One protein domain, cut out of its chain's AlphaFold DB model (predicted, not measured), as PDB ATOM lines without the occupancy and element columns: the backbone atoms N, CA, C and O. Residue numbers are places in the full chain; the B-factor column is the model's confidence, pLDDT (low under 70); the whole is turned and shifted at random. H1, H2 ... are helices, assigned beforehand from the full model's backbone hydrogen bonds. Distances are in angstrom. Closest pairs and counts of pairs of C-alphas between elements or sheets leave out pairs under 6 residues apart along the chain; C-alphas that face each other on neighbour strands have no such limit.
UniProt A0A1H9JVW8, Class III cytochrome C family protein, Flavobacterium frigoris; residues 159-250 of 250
ATOM      1  N   HIS A 159      74.723  -6.039 -45.331       87.19
ATOM      2  CA  HIS A 159      74.196  -4.739 -45.757       87.19
ATOM      3  C   HIS A 159      75.284  -3.857 -46.398       87.19
ATOM      4  O   HIS A 159      75.016  -3.192 -47.393       87.19
ATOM      5  N   ASP A 160      76.528  -3.955 -45.914       86.69
ATOM      6  CA  ASP A 160      77.714  -3.228 -46.404       86.69
ATOM      7  C   ASP A 160      77.994  -3.401 -47.906       86.69
ATOM      8  O   ASP A 160      78.654  -2.561 -48.521       86.69
ATOM      9  N   ASN A 161      77.480  -4.475 -48.518       84.94
ATOM     10  CA  ASN A 161      77.550  -4.668 -49.967       84.94
ATOM     11  C   ASN A 161      76.733  -3.611 -50.730       84.94
ATOM     12  O   ASN A 161      77.042  -3.309 -51.880       84.94
ATOM     13  N   TYR A 162      75.697  -3.059 -50.099       84.44
ATOM     14  CA  TYR A 162      74.792  -2.062 -50.664       84.44
ATOM     15  C   TYR A 162      75.091  -0.673 -50.110       84.44
ATOM     16  O   TYR A 162      75.280   0.264 -50.887       84.44
ATOM     17  N   PHE A 163      75.209  -0.549 -48.790       85.62
ATOM     18  CA  PHE A 163      75.506   0.702 -48.102       85.62
ATOM     19  C   PHE A 163      76.108   0.404 -46.726       85.62
ATOM     20  O   PHE A 163      75.619  -0.464 -46.004       85.62
ATOM     21  N   VAL A 164      77.181   1.087 -46.355       86.19
ATOM     22  CA  VAL A 164      77.839   0.902 -45.061       86.19
ATOM     23  C   VAL A 164      77.144   1.798 -44.046       86.19
ATOM     24  O   VAL A 164      77.145   3.019 -44.191       86.19
ATOM     25  N   LEU A 165      76.555   1.183 -43.022       81.88
ATOM     26  CA  LEU A 165      76.189   1.903 -41.808       81.88
ATOM     27  C   LEU A 165      77.494   2.103 -41.039       81.88
ATOM     28  O   LEU A 165      78.142   1.134 -40.634       81.88
ATOM     29  N   ASP A 166      77.940   3.347 -40.934       70.00
ATOM     30  CA  ASP A 166      79.114   3.699 -40.153       70.00
ATOM     31  C   ASP A 166      78.940   3.197 -38.713       70.00
ATOM     32  O   ASP A 166      77.834   3.039 -38.191       70.00
ATOM     33  N   ARG A 167      80.062   2.842 -38.086       62.12
ATOM     34  CA  ARG A 167      80.121   1.858 -36.988       62.12
ATOM     35  C   ARG A 167      79.341   2.256 -35.720       62.12
ATOM     36  O   ARG A 167      79.228   1.431 -34.817       62.12
ATOM     37  N   ASN A 168      78.787   3.468 -35.679       61.56
ATOM     38  CA  ASN A 168      77.997   4.029 -34.587       61.56
ATOM     39  C   ASN A 168      76.487   4.171 -34.887       61.56
ATOM     40  O   ASN A 168      75.759   4.603 -33.998       61.56
ATOM     41  N   HIS A 169      75.992   3.771 -36.068       71.50
ATOM     42  CA  HIS A 169      74.570   3.868 -36.441       71.50
ATOM     43  C   HIS A 169      73.901   2.501 -36.687       71.50
ATOM     44  O   HIS A 169      73.428   2.220 -37.794       71.50
ATOM     45  N   PRO A 170      73.801   1.619 -35.672       70.12
ATOM     46  CA  PRO A 170      72.925   0.461 -35.767       70.12
ATOM     47  C   PRO A 170      71.473   0.953 -35.791       70.12
ATOM     48  O   PRO A 170      70.909   1.325 -34.764       70.12
ATOM     49  N   THR A 171      70.873   0.974 -36.976       78.19
ATOM     50  CA  THR A 171      69.482   1.385 -37.173       78.19
ATOM     51  C   THR A 171      68.632   0.231 -37.685       78.19
ATOM     52  O   THR A 171      69.110  -0.659 -38.391       78.19
ATOM     53  N   ASP A 172      67.339   0.276 -37.371       80.75
ATOM     54  CA  ASP A 172      66.355  -0.616 -37.968       80.75
ATOM     55  C   ASP A 172      66.241  -0.365 -39.478       80.75
ATOM     56  O   ASP A 172      66.317   0.775 -39.948       80.75
ATOM     57  N   CYS A 173      65.969  -1.423 -40.246       82.94
ATOM     58  CA  CYS A 173      65.815  -1.348 -41.702       82.94
ATOM     59  C   CYS A 173      64.753  -0.315 -42.116       82.94
ATOM     60  O   CYS A 173      64.953   0.432 -43.073       82.94
ATOM     61  N   LYS A 174      63.650  -0.236 -41.355       80.75
ATOM     62  CA  LYS A 174      62.507   0.668 -41.584       80.75
ATOM     63  C   LYS A 174      62.847   2.156 -41.475       80.75
ATOM     64  O   LYS A 174      62.056   2.999 -41.903       80.75
ATOM     65  N   THR A 175      63.988   2.491 -40.872       83.12
ATOM     66  CA  THR A 175      64.441   3.878 -40.747       83.12
ATOM     67  C   THR A 175      64.758   4.453 -42.119       83.12
ATOM     68  O   THR A 175      64.290   5.540 -42.445       83.12
ATOM     69  N   CYS A 176      65.473   3.700 -42.956       84.25
ATOM     70  CA  CYS A 176      65.777   4.105 -44.326       84.25
ATOM     71  C   CYS A 176      64.734   3.564 -45.302       84.25
ATOM     72  O   CYS A 176      64.231   4.315 -46.135       84.25
ATOM     73  N   HIS A 177      64.374   2.287 -45.189       85.62
ATOM     74  CA  HIS A 177      63.473   1.629 -46.125       85.62
ATOM     75  C   HIS A 177      62.014   1.938 -45.817       85.62
ATOM     76  O   HIS A 177      61.558   1.805 -44.679       85.62
ATOM     77  N   ASN A 178      61.274   2.360 -46.839       75.75
ATOM     78  CA  ASN A 178      59.850   2.621 -46.699       75.75
ATOM     79  C   ASN A 178      59.072   1.323 -46.931       75.75
ATOM     80  O   ASN A 178      58.629   1.037 -48.038       75.75
ATOM     81  N   THR A 179      58.939   0.516 -45.883       67.75
ATOM     82  CA  THR A 179      58.270  -0.788 -45.941       67.75
ATOM     83  C   THR A 179      56.749  -0.625 -45.858       67.75
ATOM     84  O   THR A 179      56.123  -1.028 -44.877       67.75
ATOM     85  N   THR A 180      56.132   0.014 -46.852       67.75
ATOM     86  CA  THR A 180      54.661   0.052 -46.989       67.75
ATOM     87  C   THR A 180      54.116  -1.243 -47.588       67.75
ATOM     88  O   THR A 180      52.976  -1.617 -47.320       67.75
ATOM     89  N   ALA A 181      54.948  -1.957 -48.348       71.12
ATOM     90  CA  ALA A 181      54.689  -3.288 -48.872       71.12
ATOM     91  C   ALA A 181      55.736  -4.286 -48.352       71.12
ATOM     92  O   ALA A 181      56.886  -3.931 -48.082       71.12
ATOM     93  N   LYS A 182      55.343  -5.558 -48.221       74.00
ATOM     94  CA  LYS A 182      56.276  -6.629 -47.855       74.00
ATOM     95  C   LYS A 182      57.375  -6.783 -48.909       74.00
ATOM     96  O   LYS A 182      57.109  -6.664 -50.101       74.00
ATOM     97  N   ASN A 183      58.587  -7.113 -48.465       73.94
ATOM     98  CA  ASN A 183      59.793  -7.261 -49.292       73.94
ATOM     99  C   ASN A 183      60.258  -6.000 -50.049       73.94
ATOM    100  O   ASN A 183      61.202  -6.103 -50.838       73.94
ATOM    101  N   ASP A 184      59.669  -4.821 -49.820       77.38
ATOM    102  CA  ASP A 184      60.126  -3.589 -50.469       77.38
ATOM    103  C   ASP A 184      61.283  -2.934 -49.703       77.38
ATOM    104  O   ASP A 184      61.110  -2.020 -48.900       77.38
ATOM    105  N   PHE A 185      62.492  -3.424 -49.979       80.50
ATOM    106  CA  PHE A 185      63.746  -2.792 -49.552       80.50
ATOM    107  C   PHE A 185      64.436  -2.042 -50.698       80.50
ATOM    108  O   PHE A 185      65.564  -1.579 -50.546       80.50
ATOM    109  N   LYS A 186      63.790  -1.924 -51.866       80.38
ATOM    110  CA  LYS A 186      64.322  -1.122 -52.979       80.38
ATOM    111  C   LYS A 186      64.016   0.355 -52.771       80.38
ATOM    112  O   LYS A 186      64.824   1.198 -53.146       80.38
ATOM    113  N   SER A 187      62.872   0.651 -52.161       82.81
ATOM    114  CA  SER A 187      62.524   1.993 -51.717       82.81
ATOM    115  C   SER A 187      63.288   2.353 -50.445       82.81
ATOM    116  O   SER A 187      63.267   1.614 -49.456       82.81
ATOM    117  N   TYR A 188      63.980   3.490 -50.458       86.81
ATOM    118  CA  TYR A 188      64.684   4.024 -49.298       86.81
ATOM    119  C   TYR A 188      64.706   5.554 -49.315       86.81
ATOM    120  O   TYR A 188      64.498   6.183 -50.351       86.81
ATOM    121  N   SER A 189      64.961   6.163 -48.158       85.00
ATOM    122  CA  SER A 189      65.154   7.603 -48.018       85.00
ATOM    123  C   SER A 189      66.316   7.910 -47.081       85.00
ATOM    124  O   SER A 189      66.350   7.446 -45.942       85.00
ATOM    125  N   CYS A 190      67.246   8.738 -47.555       82.00
ATOM    126  CA  CYS A 190      68.371   9.258 -46.772       82.00
ATOM    127  C   CYS A 190      67.952  10.408 -45.836       82.00
ATOM    128  O   CYS A 190      68.690  10.780 -44.932       82.00
ATOM    129  N   PHE A 191      66.756  10.968 -46.039       81.12
ATOM    130  CA  PHE A 191      66.288  12.194 -45.380       81.12
ATOM    131  C   PHE A 191      65.599  11.954 -44.032       81.12
ATOM    132  O   PHE A 191      65.061  12.883 -43.441       81.12
ATOM    133  N   ARG A 192      65.547  10.703 -43.563       78.62
ATOM    134  CA  ARG A 192      64.772  10.318 -42.372       78.62
ATOM    135  C   ARG A 192      65.554  10.409 -41.062       78.62
ATOM    136  O   ARG A 192      64.931  10.350 -40.008       78.62
ATOM    137  N   CYS A 193      66.877  10.554 -41.121       77.06
ATOM    138  CA  CYS A 193      67.735  10.649 -39.934       77.06
ATOM    139  C   CYS A 193      68.285  12.061 -39.725       77.06
ATOM    140  O   CYS A 193      68.115  12.625 -38.650       77.06
ATOM    141  N   HIS A 194      68.905  12.642 -40.755       75.44
ATOM    142  CA  HIS A 194      69.473  13.986 -40.691       75.44
ATOM    143  C   HIS A 194      68.926  14.871 -41.803       75.44
ATOM    144  O   HIS A 194      68.607  14.407 -42.903       75.44
ATOM    145  N   GLU A 195      68.824  16.159 -41.493       63.81
ATOM    146  CA  GLU A 195      68.304  17.163 -42.403       63.81
ATOM    147  C   GLU A 195      69.317  17.453 -43.511       63.81
ATOM    148  O   GLU A 195      70.226  18.266 -43.374       63.81
ATOM    149  N   HIS A 196      69.115  16.805 -44.651       70.69
ATOM    150  CA  HIS A 196      69.690  17.249 -45.903       70.69
ATOM    151  C   HIS A 196      68.563  17.800 -46.764       70.69
ATOM    152  O   HIS A 196      67.825  17.047 -47.402       70.69
ATOM    153  N   SER A 197      68.386  19.122 -46.784       81.75
ATOM    154  CA  SER A 197      67.432  19.701 -47.727       81.75
ATOM    155  C   SER A 197      67.877  19.348 -49.153       81.75
ATOM    156  O   SER A 197      69.051  19.501 -49.509       81.75
ATOM    157  N   ILE A 198      66.943  18.895 -49.994       81.75
ATOM    158  CA  ILE A 198      67.241  18.547 -51.392       81.75
ATOM    159  C   ILE A 198      67.879  19.725 -52.146       81.75
ATOM    160  O   ILE A 198      68.682  19.536 -53.055       81.75
ATOM    161  N   ASN A 199      67.544  20.955 -51.747       86.38
ATOM    162  CA  ASN A 199      68.084  22.173 -52.334       86.38
ATOM    163  C   ASN A 199      69.549  22.396 -51.946       86.38
ATOM    164  O   ASN A 199      70.329  22.815 -52.799       86.38
ATOM    165  N   SER A 200      69.928  22.097 -50.702       85.38
ATOM    166  CA  SER A 200      71.318  22.183 -50.242       85.38
ATOM    167  C   SER A 200      72.191  21.156 -50.962       85.38
ATOM    168  O   SER A 200      73.194  21.530 -51.560       85.38
ATOM    169  N   ILE A 201      71.747  19.894 -51.020       84.81
ATOM    170  CA  ILE A 201      72.454  18.829 -51.750       84.81
ATOM    171  C   ILE A 201      72.621  19.193 -53.225       84.81
ATOM    172  O   ILE A 201      73.712  19.063 -53.776       84.81
ATOM    173  N   ARG A 202      71.544  19.674 -53.865       87.44
ATOM    174  CA  ARG A 202      71.562  20.073 -55.276       87.44
ATOM    175  C   ARG A 202      72.598  21.156 -55.541       87.44
ATOM    176  O   ARG A 202      73.292  21.077 -56.546       87.44
ATOM    177  N   LYS A 203      72.693  22.170 -54.673       89.31
ATOM    178  CA  LYS A 203      73.668  23.258 -54.836       89.31
ATOM    179  C   LYS A 203      75.100  22.732 -54.853       89.31
ATOM    180  O   LYS A 203      75.860  23.162 -55.711       89.31
ATOM    181  N   GLU A 204      75.442  21.801 -53.964       86.62
ATOM    182  CA  GLU A 204      76.781  21.201 -53.928       86.62
ATOM    183  C   GLU A 204      77.035  20.299 -55.144       86.62
ATOM    184  O   GLU A 204      78.016  20.488 -55.856       86.62
ATOM    185  N   HIS A 205      76.095  19.416 -55.490       86.81
ATOM    186  CA  HIS A 205      76.224  18.542 -56.664       86.81
ATOM    187  C   HIS A 205      76.350  19.320 -57.985       86.81
ATOM    188  O   HIS A 205      77.077  18.900 -58.885       86.81
ATOM    189  N   LEU A 206      75.687  20.477 -58.111       88.94
ATOM    190  CA  LEU A 206      75.805  21.341 -59.288       88.94
ATOM    191  C   LEU A 206      77.205  21.950 -59.442       88.94
ATOM    192  O   LEU A 206      77.630  22.132 -60.583       88.94
ATOM    193  N   LYS A 207      77.933  22.224 -58.346       87.31
ATOM    194  CA  LYS A 207      79.334  22.690 -58.415       87.31
ATOM    195  C   LYS A 207      80.235  21.635 -59.060       87.31
ATOM    196  O   LYS A 207      81.109  21.978 -59.848       87.31
ATOM    197  N   GLU A 208      79.931  20.363 -58.818       82.81
ATOM    198  CA  GLU A 208      80.607  19.204 -59.415       82.81
ATOM    199  C   GLU A 208      80.043  18.813 -60.802       82.81
ATOM    200  O   GLU A 208      80.496  17.866 -61.454       82.81
ATOM    201  N   GLY A 209      79.035  19.541 -61.300       86.31
ATOM    202  CA  GLY A 209      78.384  19.273 -62.584       86.31
ATOM    203  C   GLY A 209      77.514  18.010 -62.597       86.31
ATOM    204  O   GLY A 209      77.327  17.410 -63.660       86.31
ATOM    205  N   ILE A 210      76.998  17.593 -61.439       84.50
ATOM    206  CA  ILE A 210      76.089  16.458 -61.274       84.50
ATOM    207  C   ILE A 210      74.652  16.987 -61.179       84.50
ATOM    208  O   ILE A 210      74.287  17.700 -60.248       84.50
ATOM    209  N   THR A 211      73.809  16.627 -62.148       85.38
ATOM    210  CA  THR A 211      72.410  17.091 -62.226       85.38
ATOM    211  C   THR A 211      71.393  16.007 -61.869       85.38
ATOM    212  O   THR A 211      70.311  16.330 -61.380       85.38
ATOM    213  N   ASN A 212      71.739  14.729 -62.061       85.38
ATOM    214  CA  ASN A 212      70.909  13.582 -61.698       85.38
ATOM    215  C   ASN A 212      71.527  12.822 -60.516       85.38
ATOM    216  O   ASN A 212      72.493  12.084 -60.687       85.38
ATOM    217  N   PHE A 213      70.964  13.014 -59.324       84.06
ATOM    218  CA  PHE A 213      71.467  12.461 -58.059       84.06
ATOM    219  C   PHE A 213      70.351  11.801 -57.227       84.06
ATOM    220  O   PHE A 213      70.457  11.669 -56.012       84.06
ATOM    221  N   THR A 214      69.252  11.391 -57.867       82.88
ATOM    222  CA  THR A 214      68.081  10.815 -57.177       82.88
ATOM    223  C   THR A 214      68.350   9.445 -56.549       82.88
ATOM    224  O   THR A 214      67.666   9.069 -55.603       82.88
ATOM    225  N   ASN A 215      69.344   8.705 -57.048       83.62
ATOM    226  CA  ASN A 215      69.758   7.410 -56.512       83.62
ATOM    227  C   ASN A 215      71.131   7.529 -55.834       83.62
ATOM    228  O   ASN A 215      72.170   7.254 -56.439       83.62
ATOM    229  N   CYS A 216      71.116   7.962 -54.574       83.81
ATOM    230  CA  CYS A 216      72.306   8.314 -53.800       83.81
ATOM    231  C   CYS A 216      73.329   7.168 -53.733       83.81
ATOM    232  O   CYS A 216      74.527   7.395 -53.899       83.81
ATOM    233  N   VAL A 217      72.863   5.922 -53.556       85.06
ATOM    234  CA  VAL A 217      73.744   4.753 -53.347       85.06
ATOM    235  C   VAL A 217      74.526   4.327 -54.595       85.06
ATOM    236  O   VAL A 217      75.442   3.507 -54.490       85.06
ATOM    237  N   LEU A 218      74.198   4.871 -55.776       84.31
ATOM    238  CA  LEU A 218      75.022   4.682 -56.977       84.31
ATOM    239  C   LEU A 218      76.404   5.313 -56.811       84.31
ATOM    240  O   LEU A 218      77.387   4.761 -57.297       84.31
ATOM    241  N   CYS A 219      76.467   6.459 -56.132       83.69
ATOM    242  CA  CYS A 219      77.702   7.218 -55.967       83.69
ATOM    243  C   CYS A 219      78.253   7.095 -54.544       83.69
ATOM    244  O   CYS A 219      79.461   6.950 -54.387       83.69
ATOM    245  N   HIS A 220      77.395   7.073 -53.524       83.75
ATOM    246  CA  HIS A 220      77.811   7.035 -52.122       83.75
ATOM    247  C   HIS A 220      77.777   5.615 -51.549       83.75
ATOM    248  O   HIS A 220      76.776   4.901 -51.674       83.75
ATOM    249  N   LYS A 221      78.875   5.195 -50.909       84.25
ATOM    250  CA  LYS A 221      78.954   3.906 -50.204       84.25
ATOM    251  C   LYS A 221      78.476   3.985 -48.758       84.25
ATOM    252  O   LYS A 221      78.051   2.957 -48.232       84.25
ATOM    253  N   SER A 222      78.505   5.166 -48.161       82.50
ATOM    254  CA  SER A 222      78.033   5.451 -46.807       82.50
ATOM    255  C   SER A 222      77.434   6.863 -46.745       82.50
ATOM    256  O   SER A 222      77.201   7.485 -47.782       82.50
ATOM    257  N   GLY A 223      77.101   7.337 -45.542       76.62
ATOM    258  CA  GLY A 223      76.637   8.713 -45.322       76.62
ATOM    259  C   GLY A 223      77.760   9.753 -45.310       76.62
ATOM    260  O   GLY A 223      77.466  10.932 -45.150       76.62
ATOM    261  N   ASP A 224      79.009   9.308 -45.446       76.25
ATOM    262  CA  ASP A 224      80.207  10.140 -45.496       76.25
ATOM    263  C   ASP A 224      80.331  10.799 -46.882       76.25
ATOM    264  O   ASP A 224      80.173  10.140 -47.920       76.25
ATOM    265  N   ASP A 225      80.568  12.109 -46.898       69.38
ATOM    266  CA  ASP A 225      80.732  12.907 -48.111       69.38
ATOM    267  C   ASP A 225      82.010  12.549 -48.881       69.38
ATOM    268  O   ASP A 225      82.029  12.678 -50.109       69.38
ATOM    269  N   ASP A 226      83.007  11.978 -48.203       70.19
ATOM    270  CA  ASP A 226      84.270  11.546 -48.798       70.19
ATOM    271  C   ASP A 226      84.237  10.091 -49.330       70.19
ATOM    272  O   ASP A 226      85.123   9.677 -50.084       70.19
ATOM    273  N   ASP A 227      83.206   9.290 -49.016       71.00
ATOM    274  CA  ASP A 227      83.113   7.859 -49.390       71.00
ATOM    275  C   ASP A 227      82.422   7.632 -50.751       71.00
ATOM    276  O   ASP A 227      81.433   6.892 -50.905       71.00
ATOM    277  N   ILE A 228      82.955   8.304 -51.772       68.25
ATOM    278  CA  ILE A 228      82.459   8.241 -53.149       68.25
ATOM    279  C   ILE A 228      83.019   6.989 -53.853       68.25
ATOM    280  O   ILE A 228      84.224   6.821 -54.030       68.25
ATOM    281  N   ARG A 229      82.129   6.108 -54.333       66.00
ATOM    282  CA  ARG A 229      82.469   4.856 -55.048       66.00
ATOM    283  C   ARG A 229      83.085   5.073 -56.430       66.00
ATOM    284  O   ARG A 229      83.751   4.177 -56.944       66.00
ATOM    285  N   MET A 230      82.797   6.203 -57.068       61.09
ATOM    286  CA  MET A 230      83.145   6.490 -58.462       61.09
ATOM    287  C   MET A 230      83.518   7.959 -58.630       61.09
ATOM    288  O   MET A 230      82.782   8.837 -58.190       61.09
ATOM    289  N   SER A 231      84.612   8.244 -59.338       62.97
ATOM    290  CA  SER A 231      84.952   9.629 -59.669       62.97
ATOM    291  C   SER A 231      83.844  10.271 -60.518       62.97
ATOM    292  O   SER A 231      83.157   9.588 -61.284       62.97
ATOM    293  N   VAL A 232      83.704  11.599 -60.462       64.19
ATOM    294  CA  VAL A 232      82.741  12.359 -61.291       64.19
ATOM    295  C   VAL A 232      82.858  11.997 -62.784       64.19
ATOM    296  O   VAL A 232      81.866  11.953 -63.518       64.19
ATOM    297  N   LYS A 233      84.073  11.679 -63.246       66.44
ATOM    298  CA  LYS A 233      84.360  11.248 -64.620       66.44
ATOM    299  C   LYS A 233      83.764   9.871 -64.939       66.44
ATOM    300  O   LYS A 233      83.228   9.675 -66.032       66.44
ATOM    301  N   ASP A 234      83.814   8.943 -63.991       67.94
ATOM    302  CA  ASP A 234      83.269   7.590 -64.137       67.94
ATOM    303  C   ASP A 234      81.740   7.581 -64.056       67.94
ATOM    304  O   ASP A 234      81.092   6.853 -64.811       67.94
ATOM    305  N   VAL A 235      81.148   8.452 -63.230       63.88
ATOM    306  CA  VAL A 235      79.690   8.657 -63.172       63.88
ATOM    307  C   VAL A 235      79.161   9.156 -64.515       63.88
ATOM    308  O   VAL A 235      78.208   8.586 -65.049       63.88
ATOM    309  N   LYS A 236      79.813  10.159 -65.124       65.69
ATOM    310  CA  LYS A 236      79.445  10.658 -66.464       65.69
ATOM    311  C   LYS A 236      79.511   9.551 -67.522       65.69
ATOM    312  O   LYS A 236      78.614   9.437 -68.353       65.69
ATOM    313  N   LYS A 237      80.534   8.691 -67.465       69.62
ATOM    314  CA  LYS A 237      80.677   7.544 -68.374       69.62
ATOM    315  C   LYS A 237      79.579   6.489 -68.172       69.62
ATOM    316  O   LYS A 237      79.065   5.971 -69.160       69.62
ATOM    317  N   TYR A 238      79.210   6.182 -66.926       65.81
ATOM    318  CA  TYR A 238      78.125   5.247 -66.603       65.81
ATOM    319  C   TYR A 238      76.756   5.783 -67.037       65.81
ATOM    320  O   TYR A 238      76.027   5.087 -67.740       65.81
ATOM    321  N   MET A 239      76.436   7.038 -66.703       64.19
ATOM    322  CA  MET A 239      75.180   7.692 -67.094       64.19
ATOM    323  C   MET A 239      74.998   7.707 -68.615       64.19
ATOM    324  O   MET A 239      73.932   7.345 -69.103       64.19
ATOM    325  N   ASN A 240      76.051   8.034 -69.371       67.56
ATOM    326  CA  ASN A 240      76.004   8.009 -70.834       67.56
ATOM    327  C   ASN A 240      75.755   6.599 -71.399       67.56
ATOM    328  O   ASN A 240      75.092   6.467 -72.422       67.56
ATOM    329  N   LYS A 241      76.259   5.553 -70.730       67.81
ATOM    330  CA  LYS A 241      76.073   4.149 -71.128       67.81
ATOM    331  C   LYS A 241      74.675   3.611 -70.796       67.81
ATOM    332  O   LYS A 241      74.128   2.821 -71.558       67.81
ATOM    333  N   GLU A 242      74.088   4.009 -69.672       61.19
ATOM    334  CA  GLU A 242      72.714   3.616 -69.325       61.19
ATOM    335  C   GLU A 242      71.683   4.378 -70.175       61.19
ATOM    336  O   GLU A 242      70.713   3.787 -70.642       61.19
ATOM    337  N   LEU A 243      71.941   5.655 -70.488       55.97
ATOM    338  CA  LEU A 243      71.132   6.442 -71.428       55.97
ATOM    339  C   LEU A 243      71.190   5.914 -72.870       55.97
ATOM    340  O   LEU A 243      70.241   6.128 -73.618       55.97
ATOM    341  N   SER A 244      72.282   5.254 -73.275       58.62
ATOM    342  CA  SER A 244      72.368   4.617 -74.594       58.62
ATOM    343  C   SER A 244      71.640   3.276 -74.652       58.62
ATOM    344  O   SER A 244      71.075   2.966 -75.685       58.62
ATOM    345  N   LYS A 245      71.599   2.501 -73.557       57.56
ATOM    346  CA  LYS A 245      70.853   1.229 -73.520       57.56
ATOM    347  C   LYS A 245      69.341   1.431 -73.619       57.56
ATOM    348  O   LYS A 245      68.684   0.704 -74.339       57.56
ATOM    349  N   ASN A 246      68.809   2.462 -72.963       48.59
ATOM    350  CA  ASN A 246      67.377   2.780 -73.013       48.59
ATOM    351  C   ASN A 246      66.908   3.364 -74.362       48.59
ATOM    352  O   ASN A 246      65.752   3.750 -74.470       48.59
ATOM    353  N   LYS A 247      67.791   3.502 -75.360       53.94
ATOM    354  CA  LYS A 247      67.426   3.925 -76.721       53.94
ATOM    355  C   LYS A 247      67.308   2.769 -77.711       53.94
ATOM    356  O   LYS A 247      66.821   3.003 -78.808       53.94
ATOM    357  N   ASP A 248      67.756   1.575 -77.332       48.19
ATOM    358  CA  ASP A 248      67.752   0.398 -78.207       48.19
ATOM    359  C   ASP A 248      66.566  -0.548 -77.908       48.19
ATOM    360  O   ASP A 248      66.399  -1.551 -78.598       48.19
ATOM    361  N   ASP A 249      65.743  -0.214 -76.903       47.91
ATOM    362  CA  ASP A 249      64.569  -0.983 -76.455       47.91
ATOM    363  C   ASP A 249      63.215  -0.308 -76.815       47.91
ATOM    364  O   ASP A 249      62.171  -0.790 -76.369       47.91
ATOM    365  N   ASP A 250      63.228   0.768 -77.621       40.56
ATOM    366  CA  ASP A 250      62.045   1.433 -78.218       40.56
ATOM    367  C   ASP A 250      62.009   1.258 -79.752       40.56
ATOM    368  O   ASP A 250      63.044   1.522 -80.412       40.56
TER     369      ASP A 250
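This is residues 159 to 250 of the 250 residues of the protein "Class III cytochrome C family protein" of Flavobacterium frigoris (UniProt A0A1H9JVW8). Little regular structure is present: mostly loops, with short H1 among the loops at one end, H2 along one side, H3 at the other end and residues 208 to 231 winding through the middle. Residues 240 to 250, of which 240 to 245 belong to H3, stick out. The printed part has 92 residues with three named helices, H1, H2, H3, and no named strand; the class is all helix, with 28 residues in named elements. It is only just loose, close to compact, with a radius of gyration of the C-alphas of 15.0 A and spans of 39 by 32 by 25 A.

H1, residues 173 to 176, begins at C-alpha 173 (65.815, -1.348, -41.702) and measures 6.1 A. H2, residues 198 to 207, measures 14.6 A. H3, residues 232 to 245, measures 20.4 A and ends at C-alpha 245 (70.853, 1.229, -73.520).

H1, H2 and H3 are apart from one another. Every O i to N i+4 pair is within hydrogen-bond range in H2 and H3; H1 is too short for one.

The C-alphas of Asn 168 and Asp 250, the two farthest apart, are 46.5 A apart. The printed part has no cut. Both links are long, with 21 and 24 residues. Mean pLDDT of the printed part is 75.3; residues 228 to 250 are among those under 70.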